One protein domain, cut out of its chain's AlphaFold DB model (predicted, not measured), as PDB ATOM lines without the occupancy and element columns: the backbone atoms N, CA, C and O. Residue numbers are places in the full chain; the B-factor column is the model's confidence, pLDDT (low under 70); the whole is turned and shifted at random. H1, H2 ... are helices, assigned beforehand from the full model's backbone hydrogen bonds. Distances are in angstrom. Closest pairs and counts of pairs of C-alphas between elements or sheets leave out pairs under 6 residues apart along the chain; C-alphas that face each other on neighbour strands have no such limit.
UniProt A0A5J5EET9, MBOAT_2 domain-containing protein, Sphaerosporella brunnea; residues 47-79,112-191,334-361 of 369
ATOM      1  N   VAL A  47     240.581 344.498 392.102       76.06
ATOM      2  CA  VAL A  47     239.524 344.604 391.102       76.06
ATOM      3  C   VAL A  47     239.442 346.056 390.649       76.06
ATOM      4  O   VAL A  47     239.041 346.936 391.408       76.06
ATOM      5  N   THR A  48     239.806 346.288 389.394       74.31
ATOM      6  CA  THR A  48     239.811 347.621 388.782       74.31
ATOM      7  C   THR A  48     238.449 348.024 388.225       74.31
ATOM      8  O   THR A  48     238.154 349.208 388.121       74.31
ATOM      9  N   SER A  49     237.592 347.054 387.891       89.56
ATOM     10  CA  SER A  49     236.257 347.301 387.343       89.56
ATOM     11  C   SER A  49     235.205 346.419 388.012       89.56
ATOM     12  O   SER A  49     235.244 345.188 387.924       89.56
ATOM     13  N   ARG A  50     234.230 347.071 388.660       89.62
ATOM     14  CA  ARG A  50     233.089 346.409 389.307       89.62
ATOM     15  C   ARG A  50     232.191 345.708 388.288       89.62
ATOM     16  O   ARG A  50     231.825 344.561 388.513       89.62
ATOM     17  N   SER A  51     231.879 346.354 387.163       91.56
ATOM     18  CA  SER A  51     231.037 345.771 386.110       91.56
ATOM     19  C   SER A  51     231.681 344.531 385.492       91.56
ATOM     20  O   SER A  51     231.021 343.502 385.357       91.56
ATOM     21  N   LYS A  52     232.992 344.579 385.216       93.06
ATOM     22  CA  LYS A  52     233.749 343.413 384.738       93.06
ATOM     23  C   LYS A  52     233.702 342.263 385.742       93.06
ATOM     24  O   LYS A  52     233.476 341.123 385.346       93.06
ATOM     25  N   TRP A  53     233.881 342.556 387.032       93.06
ATOM     26  CA  TRP A  53     233.793 341.543 388.085       93.06
ATOM     27  C   TRP A  53     232.397 340.914 388.161       93.06
ATOM     28  O   TRP A  53     232.301 339.688 388.207       93.06
ATOM     29  N   ILE A  54     231.331 341.724 388.106       94.88
ATOM     30  CA  ILE A  54     229.943 341.232 388.112       94.88
ATOM     31  C   ILE A  54     229.709 340.328 386.901       94.88
ATOM     32  O   ILE A  54     229.275 339.192 387.073       94.88
ATOM     33  N   LEU A  55     230.075 340.772 385.694       95.19
ATOM     34  CA  LEU A  55     229.934 339.971 384.477       95.19
ATOM     35  C   LEU A  55     230.698 338.643 384.575       95.19
ATOM     36  O   LEU A  55     230.142 337.589 384.288       95.19
ATOM     37  N   THR A  56     231.951 338.660 385.043       92.25
ATOM     38  CA  THR A  56     232.736 337.429 385.248       92.25
ATOM     39  C   THR A  56     232.060 336.479 386.241       92.25
ATOM     40  O   THR A  56     232.056 335.267 386.027       92.25
ATOM     41  N   ARG A  57     231.470 337.002 387.320       93.31
ATOM     42  CA  ARG A  57     230.755 336.193 388.315       93.31
ATOM     43  C   ARG A  57     229.445 335.628 387.781       93.31
ATOM     44  O   ARG A  57     229.162 334.473 388.070       93.31
ATOM     45  N   LEU A  58     228.703 336.387 386.977       95.62
ATOM     46  CA  LEU A  58     227.495 335.908 386.302       95.62
ATOM     47  C   LEU A  58     227.819 334.787 385.308       95.62
ATOM     48  O   LEU A  58     227.202 333.730 385.369       95.62
ATOM     49  N   LEU A  59     228.838 334.969 384.458       95.31
ATOM     50  CA  LEU A  59     229.284 333.937 383.514       95.31
ATOM     51  C   LEU A  59     229.759 332.668 384.237       95.31
ATOM     52  O   LEU A  59     229.396 331.558 383.854       95.31
ATOM     53  N   ARG A  60     230.527 332.824 385.324       91.88
ATOM     54  CA  ARG A  60     230.927 331.699 386.179       91.88
ATOM     55  C   ARG A  60     229.713 331.023 386.818       91.88
ATOM     56  O   ARG A  60     229.670 329.799 386.850       91.88
ATOM     57  N   GLY A  61     228.750 331.794 387.318       93.88
ATOM     58  CA  GLY A  61     227.507 331.283 387.896       93.88
ATOM     59  C   GLY A  61     226.705 330.455 386.893       93.88
ATOM     60  O   GLY A  61     226.300 329.346 387.220       93.88
ATOM     61  N   ALA A  62     226.569 330.935 385.654       94.06
ATOM     62  CA  ALA A  62     225.915 330.199 384.575       94.06
ATOM     63  C   ALA A  62     226.642 328.884 384.244       94.06
ATOM     64  O   ALA A  62     226.008 327.838 384.140       94.06
ATOM     65  N   ALA A  63     227.977 328.904 384.147       94.19
ATOM     66  CA  ALA A  63     228.764 327.691 383.918       94.19
ATOM     67  C   ALA A  63     228.626 326.675 385.068       94.19
ATOM     68  O   ALA A  63     228.461 325.483 384.819       94.19
ATOM     69  N   ILE A  64     228.649 327.146 386.322       94.12
ATOM     70  CA  ILE A  64     228.409 326.311 387.508       94.12
ATOM     71  C   ILE A  64     227.009 325.699 387.458       94.12
ATOM     72  O   ILE A  64     226.871 324.508 387.713       94.12
ATOM     73  N   TRP A  65     225.990 326.484 387.105       93.25
ATOM     74  CA  TRP A  65     224.612 326.010 387.007       93.25
ATOM     75  C   TRP A  65     224.466 324.892 385.978       93.25
ATOM     76  O   TRP A  65     223.912 323.845 386.292       93.25
ATOM     77  N   LEU A  66     224.996 325.087 384.767       93.94
ATOM     78  CA  LEU A  66     224.940 324.079 383.705       93.94
ATOM     79  C   LEU A  66     225.665 322.789 384.104       93.94
ATOM     80  O   LEU A  66     225.180 321.695 383.825       93.94
ATOM     81  N   TRP A  67     226.808 322.906 384.786       95.25
ATOM     82  CA  TRP A  67     227.532 321.737 385.280       95.25
ATOM     83  C   TRP A  67     226.785 321.019 386.407       95.25
ATOM     84  O   TRP A  67     226.700 319.795 386.388       95.25
ATOM     85  N   LEU A  68     226.206 321.756 387.359       92.44
ATOM     86  CA  LEU A  68     225.362 321.174 388.406       92.44
ATOM     87  C   LEU A  68     224.140 320.472 387.814       92.44
ATOM     88  O   LEU A  68     223.819 319.372 388.243       92.44
ATOM     89  N   ASP A  69     223.505 321.052 386.796       91.31
ATOM     90  CA  ASP A  69     222.369 320.431 386.115       91.31
ATOM     91  C   ASP A  69     222.749 319.083 385.487       91.31
ATOM     92  O   ASP A  69     222.040 318.088 385.663       91.31
ATOM     93  N   PHE A  70     223.915 319.024 384.833       93.31
ATOM     94  CA  PHE A  70     224.485 317.778 384.317       93.31
ATOM     95  C   PHE A  70     224.787 316.773 385.427       93.31
ATOM     96  O   PHE A  70     224.415 315.606 385.314       93.31
ATOM     97  N   LEU A  71     225.440 317.206 386.502       93.38
ATOM     98  CA  LEU A  71     225.796 316.329 387.610       93.38
ATOM     99  C   LEU A  71     224.564 315.745 388.295       93.38
ATOM    100  O   LEU A  71     224.553 314.554 388.583       93.38
ATOM    101  N   VAL A  72     223.524 316.550 388.521       89.56
ATOM    102  CA  VAL A  72     222.265 316.077 389.105       89.56
ATOM    103  C   VAL A  72     221.613 315.045 388.189       89.56
ATOM    104  O   VAL A  72     221.198 313.993 388.668       89.56
ATOM    105  N   PHE A  73     221.565 315.298 386.877       88.38
ATOM    106  CA  PHE A  73     221.081 314.313 385.907       88.38
ATOM    107  C   PHE A  73     221.898 313.010 385.957       88.38
ATOM    108  O   PHE A  73     221.334 311.922 386.060       88.38
ATOM    109  N   TYR A  74     223.230 313.098 385.964       91.38
ATOM    110  CA  TYR A  74     224.097 311.922 386.054       91.38
ATOM    111  C   TYR A  74     223.836 311.121 387.336       91.38
ATOM    112  O   TYR A  74     223.599 309.919 387.285       91.38
ATOM    113  N   VAL A  75     223.840 311.798 388.481       89.44
ATOM    114  CA  VAL A  75     223.676 311.210 389.815       89.44
ATOM    115  C   VAL A  75     222.306 310.563 389.995       89.44
ATOM    116  O   VAL A  75     222.218 309.498 390.597       89.44
ATOM    117  N   ARG A  76     221.236 311.190 389.498       84.06
ATOM    118  CA  ARG A  76     219.858 310.748 389.763       84.06
ATOM    119  C   ARG A  76     219.283 309.823 388.707       84.06
ATOM    120  O   ARG A  76     218.403 309.033 389.042       84.06
ATOM    121  N   THR A  77     219.767 309.922 387.473       85.00
ATOM    122  CA  THR A  77     219.224 309.174 386.334       85.00
ATOM    123  C   THR A  77     220.205 308.114 385.852       85.00
ATOM    124  O   THR A  77     219.822 306.959 385.701       85.00
ATOM    125  N   LEU A  78     221.475 308.471 385.631       90.38
ATOM    126  CA  LEU A  78     222.439 307.538 385.040       90.38
ATOM    127  C   LEU A  78     223.059 306.593 386.073       90.38
ATOM    128  O   LEU A  78     223.121 305.395 385.833       90.38
ATOM    129  N   ASP A  79     223.504 307.094 387.221       92.31
ATOM    130  CA  ASP A  79     224.254 306.315 388.218       92.31
ATOM    131  C   ASP A  79     223.582 306.324 389.600       92.31
ATOM    132  O   ASP A  79     224.230 306.343 390.651       92.31
ATOM    133  N   LEU A 112     232.971 299.791 396.889       65.19
ATOM    134  CA  LEU A 112     232.539 300.610 395.735       65.19
ATOM    135  C   LEU A 112     232.587 299.886 394.378       65.19
ATOM    136  O   LEU A 112     231.870 300.248 393.446       65.19
ATOM    137  N   LEU A 113     233.422 298.853 394.264       68.62
ATOM    138  CA  LEU A 113     233.573 298.034 393.060       68.62
ATOM    139  C   LEU A 113     232.359 297.115 392.809       68.62
ATOM    140  O   LEU A 113     232.250 296.527 391.734       68.62
ATOM    141  N   SER A 114     231.456 296.991 393.784       75.25
ATOM    142  CA  SER A 114     230.284 296.105 393.734       75.25
ATOM    143  C   SER A 114     229.088 296.727 393.010       75.25
ATOM    144  O   SER A 114     228.154 296.012 392.657       75.25
ATOM    145  N   TYR A 115     229.102 298.042 392.772       84.94
ATOM    146  CA  TYR A 115     227.988 298.738 392.130       84.94
ATOM    147  C   TYR A 115     227.976 298.508 390.608       84.94
ATOM    148  O   TYR A 115     229.044 298.537 389.982       84.94
ATOM    149  N   PRO A 116     226.787 298.330 389.997       89.44
ATOM    150  CA  PRO A 116     226.653 298.163 388.552       89.44
ATOM    151  C   PRO A 116     227.147 299.408 387.797       89.44
ATOM    152  O   PRO A 116     227.275 300.477 388.399       89.44
ATOM    153  N   PRO A 117     227.451 299.294 386.493       92.81
ATOM    154  CA  PRO A 117     227.769 300.460 385.678       92.81
ATOM    155  C   PRO A 117     226.565 301.413 385.550       92.81
ATOM    156  O   PRO A 117     225.425 300.957 385.672       92.81
ATOM    157  N   PRO A 118     226.799 302.711 385.271       93.56
ATOM    158  CA  PRO A 118     225.728 303.658 384.973       93.56
ATOM    159  C   PRO A 118     224.866 303.213 383.783       93.56
ATOM    160  O   PRO A 118     225.325 302.500 382.888       93.56
ATOM    161  N   LEU A 119     223.625 303.689 383.723       91.25
ATOM    162  CA  LEU A 119     222.729 303.475 382.594       91.25
ATOM    163  C   LEU A 119     223.385 303.947 381.285       91.25
ATOM    164  O   LEU A 119     223.936 305.045 381.204       91.25
ATOM    165  N   GLY A 120     223.324 303.104 380.253       89.88
ATOM    166  CA  GLY A 120     223.921 303.372 378.941       89.88
ATOM    167  C   GLY A 120     225.417 303.056 378.832       89.88
ATOM    168  O   GLY A 120     225.963 303.125 377.732       89.88
ATOM    169  N   PHE A 121     226.090 302.678 379.922       92.88
ATOM    170  CA  PHE A 121     227.470 302.191 379.853       92.88
ATOM    171  C   PHE A 121     227.516 300.713 379.419       92.88
ATOM    172  O   PHE A 121     226.562 299.969 379.663       92.88
ATOM    173  N   PRO A 122     228.627 300.244 378.808       93.69
ATOM    174  CA  PRO A 122     228.797 298.834 378.461       93.69
ATOM    175  C   PRO A 122     228.651 297.920 379.686       93.69
ATOM    176  O   PRO A 122     229.086 298.311 380.776       93.69
ATOM    177  N   PRO A 123     228.106 296.699 379.529       92.50
ATOM    178  CA  PRO A 123     227.941 295.776 380.643       92.50
ATOM    179  C   PRO A 123     229.292 295.416 381.274       92.50
ATOM    180  O   PRO A 123     230.326 295.347 380.604       92.50
ATOM    181  N   MET A 124     229.269 295.167 382.584       91.31
ATOM    182  CA  MET A 124     230.451 294.770 383.348       91.31
ATOM    183  C   MET A 124     231.056 293.478 382.761       91.31
ATOM    184  O   MET A 124     230.323 292.500 382.595       91.31
ATOM    185  N   PRO A 125     232.377 293.414 382.496       92.31
ATOM    186  CA  PRO A 125     233.005 292.185 382.021       92.31
ATOM    187  C   PRO A 125     232.817 291.004 383.002       92.31
ATOM    188  O   PRO A 125     232.735 291.217 384.223       92.31
ATOM    189  N   PRO A 126     232.778 289.750 382.509       90.00
ATOM    190  CA  PRO A 126     232.607 288.571 383.358       90.00
ATOM    191  C   PRO A 126     233.779 288.382 384.340       90.00
ATOM    192  O   PRO A 126     234.915 288.802 384.078       90.00
ATOM    193  N   THR A 127     233.494 287.773 385.496       84.06
ATOM    194  CA  THR A 127     234.490 287.396 386.518       84.06
ATOM    195  C   THR A 127     235.054 285.996 386.289       84.06
ATOM    196  O   THR A 127     234.284 285.115 385.916       84.06
ATOM    197  N   PRO A 128     236.329 285.748 386.644       86.69
ATOM    198  CA  PRO A 128     237.379 286.725 386.954       86.69
ATOM    199  C   PRO A 128     238.051 287.242 385.666       86.69
ATOM    200  O   PRO A 128     238.396 286.463 384.783       86.69
ATOM    201  N   SER A 129     238.268 288.557 385.540       89.06
ATOM    202  CA  SER A 129     239.048 289.119 384.425       89.06
ATOM    203  C   SER A 129     239.728 290.437 384.801       89.06
ATOM    204  O   SER A 129     239.127 291.293 385.449       89.06
ATOM    205  N   TRP A 130     240.968 290.645 384.339       91.44
ATOM    206  CA  TRP A 130     241.680 291.921 384.517       91.44
ATOM    207  C   TRP A 130     240.912 293.095 383.891       91.44
ATOM    208  O   TRP A 130     240.958 294.214 384.399       91.44
ATOM    209  N   LYS A 131     240.154 292.823 382.816       93.00
ATOM    210  CA  LYS A 131     239.260 293.784 382.163       93.00
ATOM    211  C   LYS A 131     238.185 294.278 383.126       93.00
ATOM    212  O   LYS A 131     237.933 295.477 383.168       93.00
ATOM    213  N   ARG A 132     237.581 293.384 383.923       91.12
ATOM    214  CA  ARG A 132     236.607 293.769 384.951       91.12
ATOM    215  C   ARG A 132     237.246 294.663 386.007       91.12
ATOM    216  O   ARG A 132     236.694 295.715 386.302       91.12
ATOM    217  N   THR A 133     238.419 294.296 386.518       90.12
ATOM    218  CA  THR A 133     239.132 295.102 387.522       90.12
ATOM    219  C   THR A 133     239.466 296.497 386.993       90.12
ATOM    220  O   THR A 133     239.204 297.490 387.666       90.12
ATOM    221  N   ALA A 134     239.989 296.589 385.766       91.75
ATOM    222  CA  ALA A 134     240.285 297.866 385.122       91.75
ATOM    223  C   ALA A 134     239.016 298.712 384.924       91.75
ATOM    224  O   ALA A 134     239.021 299.911 385.199       91.75
ATOM    225  N   TYR A 135     237.917 298.083 384.505       92.81
ATOM    226  CA  TYR A 135     236.623 298.739 384.331       92.81
ATOM    227  C   TYR A 135     236.069 299.273 385.663       92.81
ATOM    228  O   TYR A 135     235.660 300.430 385.742       92.81
ATOM    229  N   GLN A 136     236.111 298.477 386.735       90.94
ATOM    230  CA  GLN A 136     235.672 298.904 388.068       90.94
ATOM    231  C   GLN A 136     236.542 300.043 388.620       90.94
ATOM    232  O   GLN A 136     236.010 300.985 389.205       90.94
ATOM    233  N   LEU A 137     237.861 300.000 388.399       90.75
ATOM    234  CA  LEU A 137     238.768 301.082 388.785       90.75
ATOM    235  C   LEU A 137     238.466 302.375 388.015       90.75
ATOM    236  O   LEU A 137     238.450 303.452 388.607       90.75
ATOM    237  N   LEU A 138     238.188 302.278 386.713       92.12
ATOM    238  CA  LEU A 138     237.812 303.434 385.904       92.12
ATOM    239  C   LEU A 138     236.506 304.062 386.401       92.12
ATOM    240  O   LEU A 138     236.444 305.279 386.570       92.12
ATOM    241  N   LEU A 139     235.486 303.243 386.682       93.00
ATOM    242  CA  LEU A 139     234.233 303.726 387.266       93.00
ATOM    243  C   LEU A 139     234.450 304.371 388.633       93.00
ATOM    244  O   LEU A 139     233.866 305.412 388.916       93.00
ATOM    245  N   HIS A 140     235.302 303.781 389.468       91.50
ATOM    246  CA  HIS A 140     235.645 304.331 390.774       91.50
ATOM    247  C   HIS A 140     236.271 305.725 390.662       91.50
ATOM    248  O   HIS A 140     235.827 306.670 391.319       91.50
ATOM    249  N   VAL A 141     237.257 305.887 389.775       92.62
ATOM    250  CA  VAL A 141     237.885 307.188 389.512       92.62
ATOM    251  C   VAL A 141     236.864 308.175 388.944       92.62
ATOM    252  O   VAL A 141     236.794 309.306 389.422       92.62
ATOM    253  N   LEU A 142     236.034 307.755 387.984       93.94
ATOM    254  CA  LEU A 142     234.986 308.593 387.395       93.94
ATOM    255  C   LEU A 142     234.013 309.109 388.463       93.94
ATOM    256  O   LEU A 142     233.806 310.314 388.571       93.94
ATOM    257  N   ARG A 143     233.462 308.214 389.287       93.50
ATOM    258  CA  ARG A 143     232.527 308.545 390.375       93.50
ATOM    259  C   ARG A 143     233.154 309.476 391.403       93.50
ATOM    260  O   ARG A 143     232.525 310.453 391.801       93.50
ATOM    261  N   THR A 144     234.409 309.220 391.775       92.44
ATOM    262  CA  THR A 144     235.181 310.074 392.690       92.44
ATOM    263  C   THR A 144     235.350 311.482 392.115       92.44
ATOM    264  O   THR A 144     235.102 312.468 392.807       92.44
ATOM    265  N   VAL A 145     235.728 311.598 390.837       93.50
ATOM    266  CA  VAL A 145     235.913 312.890 390.159       93.50
ATOM    267  C   VAL A 145     234.588 313.637 390.018       93.50
ATOM    268  O   VAL A 145     234.534 314.827 390.326       93.50
ATOM    269  N   LEU A 146     233.514 312.962 389.602       94.44
ATOM    270  CA  LEU A 146     232.193 313.575 389.466       94.44
ATOM    271  C   LEU A 146     231.650 314.034 390.823       94.44
ATOM    272  O   LEU A 146     231.252 315.193 390.942       94.44
ATOM    273  N   GLY A 147     231.733 313.195 391.860       93.75
ATOM    274  CA  GLY A 147     231.346 313.552 393.226       93.75
ATOM    275  C   GLY A 147     232.152 314.733 393.778       93.75
ATOM    276  O   GLY A 147     231.575 315.695 394.290       93.75
ATOM    277  N   ALA A 148     233.476 314.730 393.602       93.06
ATOM    278  CA  ALA A 148     234.325 315.854 394.000       93.06
ATOM    279  C   ALA A 148     233.970 317.137 393.229       93.06
ATOM    280  O   ALA A 148     233.928 318.222 393.811       93.06
ATOM    281  N   SER A 149     233.670 317.025 391.929       94.12
ATOM    282  CA  SER A 149     233.255 318.163 391.103       94.12
ATOM    283  C   SER A 149     231.900 318.729 391.532       94.12
ATOM    284  O   SER A 149     231.721 319.947 391.521       94.12
ATOM    285  N   ALA A 150     230.972 317.879 391.976       93.25
ATOM    286  CA  ALA A 150     229.673 318.284 392.499       93.25
ATOM    287  C   ALA A 150     229.805 319.051 393.817       93.25
ATOM    288  O   ALA A 150     229.223 320.125 393.969       93.25
ATOM    289  N   MET A 151     230.652 318.581 394.735       92.25
ATOM    290  CA  MET A 151     230.973 319.319 395.962       92.25
ATOM    291  C   MET A 151     231.650 320.659 395.653       92.25
ATOM    292  O   MET A 151     231.228 321.703 396.153       92.25
ATOM    293  N   PHE A 152     232.660 320.652 394.776       92.50
ATOM    294  CA  PHE A 152     233.363 321.860 394.343       92.50
ATOM    295  C   PHE A 152     232.404 322.905 393.756       92.50
ATOM    296  O   PHE A 152     232.469 324.084 394.115       92.50
ATOM    297  N   THR A 153     231.515 322.484 392.855       93.12
ATOM    298  CA  THR A 153     230.579 323.385 392.172       93.12
ATOM    299  C   THR A 153     229.454 323.856 393.071       93.12
ATOM    300  O   THR A 153     229.105 325.029 392.989       93.12
ATOM    301  N   THR A 154     228.968 323.024 393.992       91.56
ATOM    302  CA  THR A 154     227.977 323.436 394.996       91.56
ATOM    303  C   THR A 154     228.538 324.537 395.897       91.56
ATOM    304  O   THR A 154     227.954 325.618 395.994       91.56
ATOM    305  N   ILE A 155     229.727 324.330 396.475       91.50
ATOM    306  CA  ILE A 155     230.386 325.330 397.333       91.50
ATOM    307  C   ILE A 155     230.707 326.600 396.529       91.50
ATOM    308  O   ILE A 155     230.438 327.717 396.977       91.50
ATOM    309  N   SER A 156     231.249 326.450 395.316       91.00
ATOM    310  CA  SER A 156     231.567 327.582 394.433       91.00
ATOM    311  C   SER A 156     230.324 328.361 394.003       91.00
ATOM    312  O   SER A 156     230.387 329.587 393.875       91.00
ATOM    313  N   GLY A 157     229.213 327.665 393.768       91.88
ATOM    314  CA  GLY A 157     227.924 328.228 393.383       91.88
ATOM    315  C   GLY A 157     227.339 329.065 394.507       91.88
ATOM    316  O   GLY A 157     227.096 330.253 394.302       91.88
ATOM    317  N   MET A 158     227.235 328.496 395.713       90.19
ATOM    318  CA  MET A 158     226.781 329.213 396.912       90.19
ATOM    319  C   MET A 158     227.645 330.447 397.187       90.19
ATOM    320  O   MET A 158     227.126 331.548 397.364       90.19
ATOM    321  N   TYR A 159     228.972 330.301 397.133       90.25
ATOM    322  CA  TYR A 159     229.887 331.426 397.313       90.25
ATOM    323  C   TYR A 159     229.690 332.513 396.245       90.25
ATOM    324  O   TYR A 159     229.692 333.702 396.556       90.25
ATOM    325  N   THR A 160     229.509 332.121 394.980       91.69
ATOM    326  CA  THR A 160     229.291 333.057 393.865       91.69
ATOM    327  C   THR A 160     227.965 333.795 394.003       91.69
ATOM    328  O   THR A 160     227.933 335.008 393.796       91.69
ATOM    329  N   PHE A 161     226.903 333.093 394.398       92.00
ATOM    330  CA  PHE A 161     225.592 333.676 394.662       92.00
ATOM    331  C   PHE A 161     225.668 334.732 395.768       92.00
ATOM    332  O   PHE A 161     225.326 335.890 395.539       92.00
ATOM    333  N   VAL A 162     226.214 334.367 396.931       90.44
ATOM    334  CA  VAL A 162     226.357 335.285 398.069       90.44
ATOM    335  C   VAL A 162     227.220 336.495 397.688       90.44
ATOM    336  O   VAL A 162     226.850 337.637 397.962       90.44
ATOM    337  N   ALA A 163     228.334 336.275 396.984       91.12
ATOM    338  CA  ALA A 163     229.201 337.353 396.521       91.12
ATOM    339  C   ALA A 163     228.477 338.334 395.581       91.12
ATOM    340  O   ALA A 163     228.663 339.546 395.700       91.12
ATOM    341  N   LEU A 164     227.652 337.830 394.658       94.19
ATOM    342  CA  LEU A 164     226.846 338.665 393.765       94.19
ATOM    343  C   LEU A 164     225.821 339.491 394.545       94.19
ATOM    344  O   LEU A 164     225.750 340.695 394.319       94.19
ATOM    345  N   VAL A 165     225.094 338.882 395.488       93.38
ATOM    346  CA  VAL A 165     224.101 339.582 396.323       93.38
ATOM    347  C   VAL A 165     224.733 340.781 397.035       93.38
ATOM    348  O   VAL A 165     224.254 341.908 396.901       93.38
ATOM    349  N   PHE A 166     225.854 340.573 397.731       91.81
ATOM    350  CA  PHE A 166     226.505 341.654 398.469       91.81
ATOM    351  C   PHE A 166     227.122 342.722 397.558       91.81
ATOM    352  O   PHE A 166     227.021 343.912 397.850       91.81
ATOM    353  N   VAL A 167     227.740 342.342 396.438       92.06
ATOM    354  CA  VAL A 167     228.332 343.331 395.521       92.06
ATOM    355  C   VAL A 167     227.260 344.153 394.801       92.06
ATOM    356  O   VAL A 167     227.450 345.356 394.616       92.06
ATOM    357  N   LEU A 168     226.121 343.551 394.445       94.31
ATOM    358  CA  LEU A 168     224.978 344.271 393.873       94.31
ATOM    359  C   LEU A 168     224.363 345.240 394.888       94.31
ATOM    360  O   LEU A 168     224.090 346.387 394.541       94.31
ATOM    361  N   LEU A 169     224.245 344.838 396.157       92.88
ATOM    362  CA  LEU A 169     223.850 345.752 397.230       92.88
ATOM    363  C   LEU A 169     224.842 346.925 397.371       92.88
ATOM    364  O   LEU A 169     224.437 348.062 397.599       92.88
ATOM    365  N   GLY A 170     226.136 346.678 397.152       91.12
ATOM    366  CA  GLY A 170     227.177 347.710 397.088       91.12
ATOM    367  C   GLY A 170     227.037 348.709 395.946       91.12
ATOM    368  O   GLY A 170     227.536 349.830 396.062       91.12
ATOM    369  N   CYS A 171     226.350 348.348 394.859       91.44
ATOM    370  CA  CYS A 171     226.010 349.298 393.800       91.44
ATOM    371  C   CYS A 171     224.988 350.338 394.274       91.44
ATOM    372  O   CYS A 171     225.045 351.469 393.810       91.44
ATOM    373  N   VAL A 172     224.106 349.968 395.209       92.38
ATOM    374  CA  VAL A 172     223.062 350.848 395.755       92.38
ATOM    375  C   VAL A 172     223.566 351.615 396.979       92.38
ATOM    376  O   VAL A 172     223.429 352.830 397.055       92.38
ATOM    377  N   LEU A 173     224.182 350.916 397.937       90.06
ATOM    378  CA  LEU A 173     224.589 351.491 399.229       90.06
ATOM    379  C   LEU A 173     225.985 352.134 399.219       90.06
ATOM    380  O   LEU A 173     226.395 352.745 400.210       90.06
ATOM    381  N   GLY A 174     226.741 351.956 398.134       89.56
ATOM    382  CA  GLY A 174     228.146 352.337 398.049       89.56
ATOM    383  C   GLY A 174     229.083 351.397 398.818       89.56
ATOM    384  O   GLY A 174     228.673 350.527 399.585       89.56
ATOM    385  N   THR A 175     230.389 351.576 398.604       85.62
ATOM    386  CA  THR A 175     231.450 350.694 399.140       85.62
ATOM    387  C   THR A 175     232.556 351.461 399.872       85.62
ATOM    388  O   THR A 175     233.665 350.953 399.996       85.62
ATOM    389  N   SER A 176     232.301 352.707 400.283       77.38
ATOM    390  CA  SER A 176     233.350 353.691 400.590       77.38
ATOM    391  C   SER A 176     234.089 353.490 401.917       77.38
ATOM    392  O   SER A 176     235.234 353.918 402.004       77.38
ATOM    393  N   ALA A 177     233.499 352.846 402.934       76.00
ATOM    394  CA  ALA A 177     234.176 352.625 404.220       76.00
ATOM    395  C   ALA A 177     233.522 351.539 405.097       76.00
ATOM    396  O   ALA A 177     232.371 351.142 404.887       76.00
ATOM    397  N   GLY A 178     234.263 351.087 406.114       75.81
ATOM    398  CA  GLY A 178     233.777 350.215 407.184       75.81
ATOM    399  C   GLY A 178     233.293 348.851 406.694       75.81
ATOM    400  O   GLY A 178     233.918 348.206 405.850       75.81
ATOM    401  N   TRP A 179     232.162 348.382 407.226       76.75
ATOM    402  CA  TRP A 179     231.576 347.095 406.830       76.75
ATOM    403  C   TRP A 179     231.201 347.066 405.336       76.75
ATOM    404  O   TRP A 179     231.334 346.029 404.691       76.75
ATOM    405  N   ARG A 180     230.828 348.208 404.730       81.56
ATOM    406  CA  ARG A 180     230.481 348.271 403.298       81.56
ATOM    407  C   ARG A 180     231.677 347.965 402.403       81.56
ATOM    408  O   ARG A 180     231.541 347.230 401.431       81.56
ATOM    409  N   ALA A 181     232.862 348.465 402.745       80.50
ATOM    410  CA  ALA A 181     234.089 348.113 402.031       80.50
ATOM    411  C   ALA A 181     234.444 346.624 402.210       80.50
ATOM    412  O   ALA A 181     234.910 345.979 401.271       80.50
ATOM    413  N   ARG A 182     234.163 346.058 403.389       77.69
ATOM    414  CA  ARG A 182     234.479 344.667 403.750       77.69
ATOM    415  C   ARG A 182     233.484 343.629 403.242       77.69
ATOM    416  O   ARG A 182     233.836 342.458 403.175       77.69
ATOM    417  N   TRP A 183     232.281 344.030 402.847       79.69
ATOM    418  CA  TRP A 183     231.245 343.106 402.377       79.69
ATOM    419  C   TRP A 183     230.746 343.418 400.980       79.69
ATOM    420  O   TRP A 183     230.531 342.507 400.195       79.69
ATOM    421  N   LEU A 184     230.580 344.690 400.639       88.38
ATOM    422  CA  LEU A 184     229.906 345.092 399.409       88.38
ATOM    423  C   LEU A 184     230.888 345.396 398.266       88.38
ATOM    424  O   LEU A 184     230.491 345.608 397.121       88.38
ATOM    425  N   SER A 185     232.191 345.416 398.557       86.81
ATOM    426  CA  SER A 185     233.239 345.603 397.553       86.81
ATOM    427  C   SER A 185     233.545 344.305 396.795       86.81
ATOM    428  O   SER A 185     233.691 343.252 397.418       86.81
ATOM    429  N   PRO A 186     233.782 344.357 395.471       88.25
ATOM    430  CA  PRO A 186     234.321 343.225 394.714       88.25
ATOM    431  C   PRO A 186     235.638 342.669 395.270       88.25
ATOM    432  O   PRO A 186     235.858 341.459 395.239       88.25
ATOM    433  N   ASN A 187     236.504 343.538 395.812       84.88
ATOM    434  CA  ASN A 187     237.779 343.137 396.425       84.88
ATOM    435  C   ASN A 187     237.581 342.280 397.670       84.88
ATOM    436  O   ASN A 187     238.453 341.494 398.031       84.88
ATOM    437  N   ALA A 188     236.421 342.422 398.302       81.50
ATOM    438  CA  ALA A 188     236.077 341.639 399.457       81.50
ATOM    439  C   ALA A 188     235.896 340.165 399.074       81.50
ATOM    440  O   ALA A 188     236.272 339.296 399.844       81.50
ATOM    441  N   TRP A 189     235.416 339.865 397.863       85.00
ATOM    442  CA  TRP A 189     235.061 338.517 397.408       85.00
ATOM    443  C   TRP A 189     236.073 337.930 396.404       85.00
ATOM    444  O   TRP A 189     235.763 337.802 395.206       85.00
ATOM    445  N   PRO A 190     237.281 337.517 396.851       84.56
ATOM    446  CA  PRO A 190     238.206 336.785 396.002       84.56
ATOM    447  C   PRO A 190     237.642 335.396 395.672       84.56
ATOM    448  O   PRO A 190     236.535 335.041 396.062       84.56
ATOM    449  N   ASP A 191     238.373 334.601 394.905       83.75
ATOM    450  CA  ASP A 191     237.919 333.269 394.523       83.75
ATOM    451  C   ASP A 191     238.148 332.350 395.714       83.75
ATOM    452  O   ASP A 191     239.243 332.343 396.268       83.75
ATOM    453  N   ILE A 334     219.613 323.061 392.475       82.06
ATOM    454  CA  ILE A 334     219.138 324.040 391.493       82.06
ATOM    455  C   ILE A 334     217.614 323.943 391.308       82.06
ATOM    456  O   ILE A 334     217.076 322.847 391.183       82.06
ATOM    457  N   PRO A 335     216.894 325.074 391.230       78.19
ATOM    458  CA  PRO A 335     215.443 325.077 391.041       78.19
ATOM    459  C   PRO A 335     215.004 324.751 389.610       78.19
ATOM    460  O   PRO A 335     213.861 324.345 389.411       78.19
ATOM    461  N   VAL A 336     215.875 324.947 388.610       80.50
ATOM    462  CA  VAL A 336     215.524 324.829 387.185       80.50
ATOM    463  C   VAL A 336     216.564 324.026 386.412       80.50
ATOM    464  O   VAL A 336     217.766 324.274 386.533       80.50
ATOM    465  N   SER A 337     216.084 323.099 385.581       81.44
ATOM    466  CA  SER A 337     216.899 322.241 384.718       81.44
ATOM    467  C   SER A 337     216.762 322.588 383.240       81.44
ATOM    468  O   SER A 337     215.661 322.576 382.692       81.44
ATOM    469  N   VAL A 338     217.892 322.799 382.564       82.00
ATOM    470  CA  VAL A 338     217.954 322.892 381.098       82.00
ATOM    471  C   VAL A 338     217.977 321.492 380.477       82.00
ATOM    472  O   VAL A 338     217.424 321.275 379.398       82.00
ATOM    473  N   ILE A 339     218.590 320.524 381.161       79.50
ATOM    474  CA  ILE A 339     218.686 319.140 380.696       79.50
ATOM    475  C   ILE A 339     217.330 318.442 380.747       79.50
ATOM    476  O   ILE A 339     216.987 317.826 379.746       79.50
ATOM    477  N   ARG A 340     216.529 318.574 381.819       69.88
ATOM    478  CA  ARG A 340     215.158 318.011 381.859       69.88
ATOM    479  C   ARG A 340     214.276 318.626 380.781       69.88
ATOM    480  O   ARG A 340     213.597 317.892 380.080       69.88
ATOM    481  N   TRP A 341     214.391 319.937 380.557       63.16
ATOM    482  CA  TRP A 341     213.680 320.610 379.466       63.16
ATOM    483  C   TRP A 341     213.977 319.988 378.092       63.16
ATOM    484  O   TRP A 341     213.076 319.815 377.275       63.16
ATOM    485  N   ARG A 342     215.235 319.610 377.831       60.56
ATOM    486  CA  ARG A 342     215.595 318.868 376.615       60.56
ATOM    487  C   ARG A 342     215.192 317.395 376.704       60.56
ATOM    488  O   ARG A 342     214.805 316.853 375.681       60.56
ATOM    489  N   ALA A 343     215.294 316.759 377.873       55.62
ATOM    490  CA  ALA A 343     214.934 315.360 378.134       55.62
ATOM    491  C   ALA A 343     213.462 315.057 377.931       55.62
ATOM    492  O   ALA A 343     213.148 313.990 377.421       55.62
ATOM    493  N   ASP A 344     212.579 316.022 378.161       50.47
ATOM    494  CA  ASP A 344     211.165 315.911 377.806       50.47
ATOM    495  C   ASP A 344     210.939 315.667 376.295       50.47
ATOM    496  O   ASP A 344     209.883 315.174 375.905       50.47
ATOM    497  N   LEU A 345     211.934 315.943 375.436       48.00
ATOM    498  CA  LEU A 345     211.894 315.623 374.002       48.00
ATOM    499  C   LEU A 345     212.373 314.194 373.667       48.00
ATOM    500  O   LEU A 345     212.197 313.770 372.528       48.00
ATOM    501  N   TRP A 346     212.997 313.453 374.600       41.69
ATOM    502  CA  TRP A 346     213.648 312.155 374.310       41.69
ATOM    503  C   TRP A 346     213.561 311.065 375.403       41.69
ATOM    504  O   TRP A 346     213.869 309.910 375.119       41.69
ATOM    505  N   MET A 347     213.117 311.374 376.625       42.53
ATOM    506  CA  MET A 347     212.971 310.449 377.755       42.53
ATOM    507  C   MET A 347     211.559 310.544 378.338       42.53
ATOM    508  O   MET A 347     211.201 311.496 379.022       42.53
ATOM    509  N   SER A 348     210.743 309.522 378.091       40.00
ATOM    510  CA  SER A 348     209.386 309.417 378.622       40.00
ATOM    511  C   SER A 348     209.359 308.587 379.912       40.00
ATOM    512  O   SER A 348     209.052 307.397 379.870       40.00
ATOM    513  N   GLN A 349     209.652 309.199 381.062       41.81
ATOM    514  CA  GLN A 349     209.240 308.660 382.368       41.81
ATOM    515  C   GLN A 349     208.086 309.531 382.908       41.81
ATOM    516  O   GLN A 349     208.244 310.751 383.018       41.81
ATOM    517  N   PRO A 350     206.888 308.973 383.172       37.16
ATOM    518  CA  PRO A 350     205.764 309.736 383.716       37.16
ATOM    519  C   PRO A 350     206.088 310.203 385.143       37.16
ATOM    520  O   PRO A 350     206.289 309.376 386.023       37.16
ATOM    521  N   GLY A 351     206.153 311.519 385.366       47.44
ATOM    522  CA  GLY A 351     206.389 312.122 386.689       47.44
ATOM    523  C   GLY A 351     207.590 313.067 386.766       47.44
ATOM    524  O   GLY A 351     207.632 313.907 387.652       47.44
ATOM    525  N   GLU A 352     208.520 313.017 385.806       50.56
ATOM    526  CA  GLU A 352     209.683 313.923 385.759       50.56
ATOM    527  C   GLU A 352     209.565 315.024 384.686       50.56
ATOM    528  O   GLU A 352     210.574 315.610 384.285       50.56
ATOM    529  N   ARG A 353     208.350 315.367 384.246       47.56
ATOM    530  CA  ARG A 353     208.145 316.356 383.174       47.56
ATOM    531  C   ARG A 353     208.275 317.794 383.679       47.56
ATOM    532  O   ARG A 353     207.665 318.150 384.682       47.56
ATOM    533  N   GLY A 354     209.012 318.629 382.947       54.41
ATOM    534  CA  GLY A 354     209.106 320.068 383.180       54.41
ATOM    535  C   GLY A 354     210.470 320.586 383.659       54.41
ATOM    536  O   GLY A 354     211.331 319.885 384.182       54.41
ATOM    537  N   TRP A 355     210.637 321.895 383.483       56.06
ATOM    538  CA  TRP A 355     211.761 322.732 383.909       56.06
ATOM    539  C   TRP A 355     211.970 322.855 385.428       56.06
ATOM    540  O   TRP A 355     213.113 323.012 385.858       56.06
ATOM    541  N   GLY A 356     210.903 322.818 386.232       56.97
ATOM    542  CA  GLY A 356     210.964 323.052 387.676       56.97
ATOM    543  C   GLY A 356     211.389 321.803 388.441       56.97
ATOM    544  O   GLY A 356     210.694 320.796 388.424       56.97
ATOM    545  N   ARG A 357     212.513 321.871 389.155       64.88
ATOM    546  CA  ARG A 357     213.003 320.753 389.976       64.88
ATOM    547  C   ARG A 357     212.408 320.722 391.384       64.88
ATOM    548  O   ARG A 357     212.474 319.701 392.057       64.88
ATOM    549  N   TRP A 358     211.835 321.836 391.831       62.53
ATOM    550  CA  TRP A 358     211.246 321.976 393.167       62.53
ATOM    551  C   TRP A 358     209.715 321.887 393.168       62.53
ATOM    552  O   TRP A 358     209.111 321.981 394.232       62.53
ATOM    553  N   ALA A 359     209.094 321.704 391.998       52.25
ATOM    554  CA  ALA A 359     207.639 321.645 391.848       52.25
ATOM    555  C   ALA A 359     207.005 320.473 392.624       52.25
ATOM    556  O   ALA A 359     205.875 320.595 393.083       52.25
ATOM    557  N   ASP A 360     207.770 319.402 392.855       52.06
ATOM    558  CA  ASP A 360     207.298 318.161 393.480       52.06
ATOM    559  C   ASP A 360     207.799 317.991 394.934       52.06
ATOM    560  O   ASP A 360     207.918 316.878 395.438       52.06
ATOM    561  N   GLY A 361     208.164 319.087 395.621       46.22
ATOM    562  CA  GLY A 361     208.557 319.066 397.043       46.22
ATOM    563  C   GLY A 361     210.011 318.656 397.342       46.22
ATOM    564  O   GLY A 361     210.407 318.580 398.501       46.22
TER     565      GLY A 361
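What this domain is: This is residues 47 to 79, 112 to 191 and 334 to 361 of the 369 residues of the protein "MBOAT_2 domain-containing protein" of Sphaerosporella brunnea (UniProt A0A5J5EET9). Two long helices, H1 and H2, cross as a narrow X and run opposite ways, touching near the middle of each. The short helix H3 folds back on the last part of H2, the short helix H4 packs on H1, and residues 126 to 131 stick out where H2 begins. The printed part has 141 residues, with four named helices in the order H1, H2, H3, H4 and no named strand; its class is all helix. It is loose, with a radius of gyration of the C-alphas of 20.9 A, and elongated, spanning 68 by 36 by 25 A.

How they stand to each other: H2, residues 130 to 173, touches H1, residues 50 to 78, with its residues 146 to 167 alone. Their closest C-alphas, those of Ile 64 and Thr 153, are 5.9 A apart. They run opposite ways at a steep tilt of 35.1 degrees, only just beyond shallow. H3, residues 178 to 183, forms a helical hairpin with H2, at a shallow tilt of 32 degrees; residues 166 to 173 of H2 alone touch it, and the closest C-alphas, those of Phe 166 and Trp 183, are 6.3 A apart. H4, residues 338 to 343, touches residues 66 to 73 of H1 alone; the two run the same way at a shallow tilt of 30 degrees, and the closest C-alphas, of Asp 69 and Ile 339, are 6.7 A apart. H1 and H3 are apart, as are H2 and H4. In H1, H3 and H4 every O i to N i+4 pair is within hydrogen-bond range; in H2, 39 of 40 are.

Where its parts are: H2 measures 63.7 A from C-alpha 130 at (241.680, 291.921, 384.517) to C-alpha 173. H1 measures 40.5 A, beginning at C-alpha 50 at (233.089, 346.409, 389.307). H4 ends at C-alpha 343 at (214.934, 315.360, 378.134).

The domain as a whole: The C-alphas farthest apart, of Pro 128 and Ser 176, are 68.5 A apart. Residues 80 to 111 and 192 to 333 are not printed; the C-alpha gaps are 12.6 A and 21.1 A. The link from H2 to H3 is tight. Residues 112 to 113 and 340 to 361 have pLDDT under 70.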